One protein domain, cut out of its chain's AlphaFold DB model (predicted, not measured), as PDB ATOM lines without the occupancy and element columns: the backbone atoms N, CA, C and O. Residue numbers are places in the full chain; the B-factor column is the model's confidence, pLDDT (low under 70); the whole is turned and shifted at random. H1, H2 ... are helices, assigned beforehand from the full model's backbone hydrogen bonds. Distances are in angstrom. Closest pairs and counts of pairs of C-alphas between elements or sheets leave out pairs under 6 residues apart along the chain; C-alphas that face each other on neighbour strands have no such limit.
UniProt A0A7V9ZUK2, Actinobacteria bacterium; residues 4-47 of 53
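Overview. This is residues 4 to 47 of the 53 residues of a protein of Actinobacteria bacterium (UniProt A0A7V9ZUK2). The model is a rod made by one long helix, H2, and a shorter helix, H1, that runs back nearly parallel to its line but is shifted along it, the two meeting where H1 begins and H2 begins. A very short helix, H3, packs on both of them near the middle of the rod, beside the first residues of H1, and the links at the two far ends turn the chain round. The printed part has 44 residues with three named helices, in the order H1, H2, H3, and no named strand; the class is all helix. The whole is only just compact, close to loose, with a radius of gyration of the C-alphas of 10.9 A, and the C-alphas span 34 by 15 by 13 A.

Arrangement. The longest helix is H2, residues 21 to 35. H1, residues 4 to 12, touches H2, and the closest C-alphas, those of Glu 4 and Leu 24, are 6.5 A apart. Their lines stand at a shallow tilt of 13 degrees and they run opposite ways, a helical hairpin. H2 touches H1 with residues 21 to 25 alone, and the two centres are 15.4 A apart. H3, residues 43 to 46, touches H2, which touches it with residues 25 to 29 alone; the closest C-alphas, those of Leu 25 and Tyr 44, are 4.7 A apart. H3 also touches H1, with the C-alphas of Asp 5 and Val 43 closest at 5.7 A. In H1 every O i to N i+4 pair is within hydrogen-bond range, and in H2 10 of 11 are. H3 is too short for such a pair, but its one O i to N i+3 pair is within range.

Along the chain. H2 runs 20.8 A from C-alpha 21 at (180.824, 197.594, 191.233) to C-alpha 35 at (168.347, 189.050, 176.885). H1 runs 11.9 A from C-alpha 4, at (180.926, 191.371, 188.597), to C-alpha 12. H3 measures 4.9 A from Val 43 to Ala 46, whose C-alpha is at (172.835, 188.775, 195.824).

Size, cuts and confidence. The two C-alphas farthest apart are those of Gly 14 and Gly 36, at 34.1 A. The first and last printed C-alphas, those of Glu 4 and Gly 47, are 10.3 A apart. The link from H1 to H2 has 8 residues and the link from H2 to H3 has 7; both are short. The printed part has no cut. The mean pLDDT of the printed part is 97.5, and no printed residue is under 70.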
ATOM      1  N   GLU A   4     181.314 190.912 187.269       97.81
ATOM      2  CA  GLU A   4     180.926 191.371 188.597       97.81
ATOM      3  C   GLU A   4     181.359 190.417 189.708       97.81
ATOM      4  O   GLU A   4     181.770 190.880 190.765       97.81
ATOM      5  N   ASP A   5     181.342 189.103 189.460       97.75
ATOM      6  CA  ASP A   5     181.761 188.114 190.455       97.75
ATOM      7  C   ASP A   5     183.273 188.233 190.723       97.75
ATOM      8  O   ASP A   5     183.718 188.161 191.870       97.75
ATOM      9  N   LEU A   6     184.069 188.467 189.671       97.50
ATOM     10  CA  LEU A   6     185.510 188.689 189.804       97.50
ATOM     11  C   LEU A   6     185.816 190.036 190.470       97.50
ATOM     12  O   LEU A   6     186.671 190.099 191.348       97.50
ATOM     13  N   VAL A   7     185.127 191.108 190.073       98.06
ATOM     14  CA  VAL A   7     185.328 192.438 190.671       98.06
ATOM     15  C   VAL A   7     184.948 192.432 192.151       98.06
ATOM     16  O   VAL A   7     185.713 192.944 192.961       98.06
ATOM     17  N   TYR A   8     183.830 191.798 192.516       97.75
ATOM     18  CA  TYR A   8     183.420 191.624 193.911       97.75
ATOM     19  C   TYR A   8     184.487 190.896 194.734       97.75
ATOM     20  O   TYR A   8     184.840 191.361 195.816       97.75
ATOM     21  N   LEU A   9     185.034 189.788 194.217       97.75
ATOM     22  CA  LEU A   9     186.111 189.058 194.891       97.75
ATOM     23  C   LEU A   9     187.330 189.959 195.123       97.75
ATOM     24  O   LEU A   9     187.797 190.075 196.253       97.75
ATOM     25  N   LEU A  10     187.809 190.626 194.072       98.31
ATOM     26  CA  LEU A  10     189.004 191.469 194.140       98.31
ATOM     27  C   LEU A  10     188.819 192.648 195.104       98.31
ATOM     28  O   LEU A  10     189.692 192.904 195.930       98.31
ATOM     29  N   HIS A  11     187.667 193.322 195.067       97.56
ATOM     30  CA  HIS A  11     187.340 194.382 196.027       97.56
ATOM     31  C   HIS A  11     187.293 193.856 197.466       97.56
ATOM     32  O   HIS A  11     187.798 194.514 198.373       97.56
ATOM     33  N   GLY A  12     186.748 192.654 197.681       97.12
ATOM     34  CA  GLY A  12     186.721 191.999 198.994       97.12
ATOM     35  C   GLY A  12     188.112 191.649 199.531       97.12
ATOM     36  O   GLY A  12     188.321 191.638 200.743       97.12
ATOM     37  N   GLU A  13     189.075 191.418 198.639       98.31
ATOM     38  CA  GLU A  13     190.495 191.221 198.958       98.31
ATOM     39  C   GLU A  13     191.273 192.545 199.105       98.31
ATOM     40  O   GLU A  13     192.470 192.532 199.391       98.31
ATOM     41  N   GLY A  14     190.612 193.696 198.935       97.69
ATOM     42  CA  GLY A  14     191.236 195.020 199.000       97.69
ATOM     43  C   GLY A  14     192.038 195.391 197.749       97.69
ATOM     44  O   GLY A  14     192.899 196.269 197.808       97.69
ATOM     45  N   ILE A  15     191.789 194.717 196.623       98.56
ATOM     46  CA  ILE A  15     192.431 194.991 195.338       98.56
ATOM     47  C   ILE A  15     191.570 195.972 194.542       98.56
ATOM     48  O   ILE A  15     190.462 195.657 194.106       98.56
ATOM     49  N   GLU A  16     192.126 197.153 194.289       97.19
ATOM     50  CA  GLU A  16     191.507 198.168 193.441       97.19
ATOM     51  C   GLU A  16     191.508 197.744 191.968       97.19
ATOM     52  O   GLU A  16     192.554 197.462 191.379       97.19
ATOM     53  N   THR A  17     190.327 197.736 191.349       98.12
ATOM     54  CA  THR A  17     190.153 197.388 189.926       98.12
ATOM     55  C   THR A  17     189.866 198.600 189.039       98.12
ATOM     56  O   THR A  17     189.926 198.490 187.815       98.12
ATOM     57  N   GLY A  18     189.516 199.747 189.633       98.19
ATOM     58  CA  GLY A  18     189.022 200.928 188.914       98.19
ATOM     59  C   GLY A  18     187.602 200.781 188.349       98.19
ATOM     60  O   GLY A  18     187.129 201.680 187.657       98.19
ATOM     61  N   VAL A  19     186.920 199.667 188.630       98.12
ATOM     62  CA  VAL A  19     185.536 199.417 188.213       98.12
ATOM     63  C   VAL A  19     184.586 199.794 189.343       98.12
ATOM     64  O   VAL A  19     184.757 199.340 190.471       98.12
ATOM     65  N   ASP A  20     183.556 200.577 189.027       97.94
ATOM     66  CA  ASP A  20     182.423 200.804 189.926       97.94
ATOM     67  C   ASP A  20     181.537 199.550 189.948       97.94
ATOM     68  O   ASP A  20     180.872 199.215 188.962       97.94
ATOM     69  N   LEU A  21     181.569 198.833 191.073       97.56
ATOM     70  CA  LEU A  21     180.824 197.594 191.233       97.56
ATOM     71  C   LEU A  21     179.311 197.840 191.235       97.56
ATOM     72  O   LEU A  21     178.600 197.116 190.547       97.56
ATOM     73  N   ASP A  22     178.815 198.870 191.926       97.38
ATOM     74  CA  ASP A  22     177.378 199.175 191.986       97.38
ATOM     75  C   ASP A  22     176.830 199.482 190.581       97.38
ATOM     76  O   ASP A  22     175.767 198.983 190.194       97.38
ATOM     77  N   ALA A  23     177.582 200.246 189.782       98.19
ATOM     78  CA  ALA A  23     177.230 200.516 188.391       98.19
ATOM     79  C   ALA A  23     177.232 199.238 187.534       98.19
ATOM     80  O   ALA A  23     176.333 199.038 186.713       98.19
ATOM     81  N   LEU A  24     178.204 198.345 187.739       97.94
ATOM     82  CA  LEU A  24     178.278 197.073 187.023       97.94
ATOM     83  C   LEU A  24     177.092 196.153 187.354       97.94
ATOM     84  O   LEU A  24     176.510 195.567 186.440       97.94
ATOM     85  N   LEU A  25     176.673 196.074 188.624       98.00
ATOM     86  CA  LEU A  25     175.494 195.288 189.016       98.00
ATOM     87  C   LEU A  25     174.217 195.816 188.350       98.00
ATOM     88  O   LEU A  25     173.395 195.025 187.883       98.00
ATOM     89  N   ALA A  26     174.068 197.142 188.251       98.19
ATOM     90  CA  ALA A  26     172.940 197.760 187.557       98.19
ATOM     91  C   ALA A  26     172.913 197.402 186.059       98.19
ATOM     92  O   ALA A  26     171.846 197.119 185.508       98.19
ATOM     93  N   VAL A  27     174.081 197.354 185.407       98.12
ATOM     94  CA  VAL A  27     174.203 196.918 184.007       98.12
ATOM     95  C   VAL A  27     173.835 195.443 183.849       98.12
ATOM     96  O   VAL A  27     173.081 195.120 182.931       98.12
ATOM     97  N   SER A  28     174.297 194.554 184.733       97.88
ATOM     98  CA  SER A  28     173.938 193.127 184.685       97.88
ATOM     99  C   SER A  28     172.429 192.912 184.842       97.88
ATOM    100  O   SER A  28     171.829 192.176 184.058       97.88
ATOM    101  N   ALA A  29     171.790 193.609 185.788       97.88
ATOM    102  CA  ALA A  29     170.341 193.535 185.982       97.88
ATOM    103  C   ALA A  29     169.556 194.038 184.755       97.88
ATOM    104  O   ALA A  29     168.566 193.429 184.349       97.88
ATOM    105  N   TRP A  30     170.011 195.123 184.121       98.19
ATOM    106  CA  TRP A  30     169.426 195.604 182.867       98.19
ATOM    107  C   TRP A  30     169.611 194.598 181.720       98.19
ATOM    108  O   TRP A  30     168.661 194.309 180.989       98.19
ATOM    109  N   LEU A  31     170.813 194.035 181.579       98.12
ATOM    110  CA  LEU A  31     171.160 193.106 180.505       98.12
ATOM    111  C   LEU A  31     170.350 191.806 180.575       98.12
ATOM    112  O   LEU A  31     169.938 191.296 179.533       98.12
ATOM    113  N   GLU A  32     170.082 191.289 181.776       97.81
ATOM    114  CA  GLU A  32     169.168 190.158 181.975       97.81
ATOM    115  C   GLU A  32     167.798 190.418 181.327       97.81
ATOM    116  O   GLU A  32     167.292 189.582 180.573       97.81
ATOM    117  N   GLY A  33     167.231 191.608 181.554       97.94
ATOM    118  CA  GLY A  33     165.960 192.018 180.957       97.94
ATOM    119  C   GLY A  33     166.017 192.114 179.431       97.94
ATOM    120  O   GLY A  33     165.085 191.686 178.753       97.94
ATOM    121  N   VAL A  34     167.126 192.617 178.880       98.31
ATOM    122  CA  VAL A  34     167.338 192.706 177.423       98.31
ATOM    123  C   VAL A  34     167.431 191.324 176.780       98.31
ATOM    124  O   VAL A  34     166.872 191.099 175.709       98.31
ATOM    125  N   LEU A  35     168.144 190.396 177.417       97.75
ATOM    126  CA  LEU A  35     168.347 189.050 176.885       97.75
ATOM    127  C   LEU A  35     167.153 188.123 177.134       97.75
ATOM    128  O   LEU A  35     167.079 187.062 176.514       97.75
ATOM    129  N   GLY A  36     166.237 188.492 178.035       98.06
ATOM    130  CA  GLY A  36     165.058 187.695 178.370       98.06
ATOM    131  C   GLY A  36     165.397 186.345 179.009       98.06
ATOM    132  O   GLY A  36     164.597 185.412 178.951       98.06
ATOM    133  N   ARG A  37     166.596 186.215 179.585       97.44
ATOM    134  CA  ARG A  37     167.062 185.015 180.283       97.44
ATOM    135  C   ARG A  37     167.956 185.405 181.444       97.44
ATOM    136  O   ARG A  37     168.693 186.384 181.347       97.44
ATOM    137  N   GLN A  38     167.963 184.567 182.472       96.50
ATOM    138  CA  GLN A  38     168.814 184.788 183.628       96.50
ATOM    139  C   GLN A  38     170.303 184.770 183.243       96.50
ATOM    140  O   GLN A  38     170.735 183.941 182.428       96.50
ATOM    141  N   LEU A  39     171.091 185.676 183.829       96.94
ATOM    142  CA  LEU A  39     172.551 185.658 183.695       96.94
ATOM    143  C   LEU A  39     173.188 184.681 184.694       96.94
ATOM    144  O   LEU A  39     172.638 184.410 185.762       96.94
ATOM    145  N   GLU A  40     174.371 184.165 184.350       95.50
ATOM    146  CA  GLU A  40     175.102 183.192 185.179       95.50
ATOM    147  C   GLU A  40     175.747 183.807 186.430       95.50
ATOM    148  O   GLU A  40     176.052 183.077 187.375       95.50
ATOM    149  N   GLY A  41     175.946 185.130 186.444       96.06
ATOM    150  CA  GLY A  41     176.522 185.851 187.577       96.06
ATOM    151  C   GLY A  41     175.695 185.709 188.855       96.06
ATOM    152  O   GLY A  41     174.483 185.467 188.819       96.06
ATOM    153  N   GLN A  42     176.352 185.831 190.005       96.38
ATOM    154  CA  GLN A  42     175.694 185.683 191.305       96.38
ATOM    155  C   GLN A  42     175.566 187.021 192.029       96.38
ATOM    156  O   GLN A  42     174.541 187.274 192.666       96.38
ATOM    157  N   VAL A  43     176.560 187.906 191.905       97.56
ATOM    158  CA  VAL A  43     176.607 189.143 192.702       97.56
ATOM    159  C   VAL A  43     175.487 190.119 192.332       97.56
ATOM    160  O   VAL A  43     174.890 190.703 193.230       97.56
ATOM    161  N   TYR A  44     175.098 190.251 191.056       96.94
ATOM    162  CA  TYR A  44     173.992 191.161 190.689       96.94
ATOM    163  C   TYR A  44     172.634 190.732 191.270       96.94
ATOM    164  O   TYR A  44     171.735 191.558 191.403       96.94
ATOM    165  N   ARG A  45     172.494 189.455 191.649       95.50
ATOM    166  CA  ARG A  45     171.303 188.909 192.318       95.50
ATOM    167  C   ARG A  45     171.398 188.988 193.836       95.50
ATOM    168  O   ARG A  45     170.385 189.203 194.493       95.50
ATOM    169  N   ALA A  46     172.590 188.758 194.385       96.19
ATOM    170  CA  ALA A  46     172.835 188.775 195.824       96.19
ATOM    171  C   ALA A  46     172.934 190.203 196.392       96.19
ATOM    172  O   ALA A  46     172.575 190.427 197.546       96.19
ATOM    173  N   GLY A  47     173.385 191.156 195.574       93.62
ATOM    174  CA  GLY A  47     173.784 192.494 195.997       93.62
ATOM    175  C   GLY A  47     175.285 192.582 196.287       93.62
ATOM    176  O   GLY A  47     175.940 191.582 196.576       93.62
TER     177      GLY A  47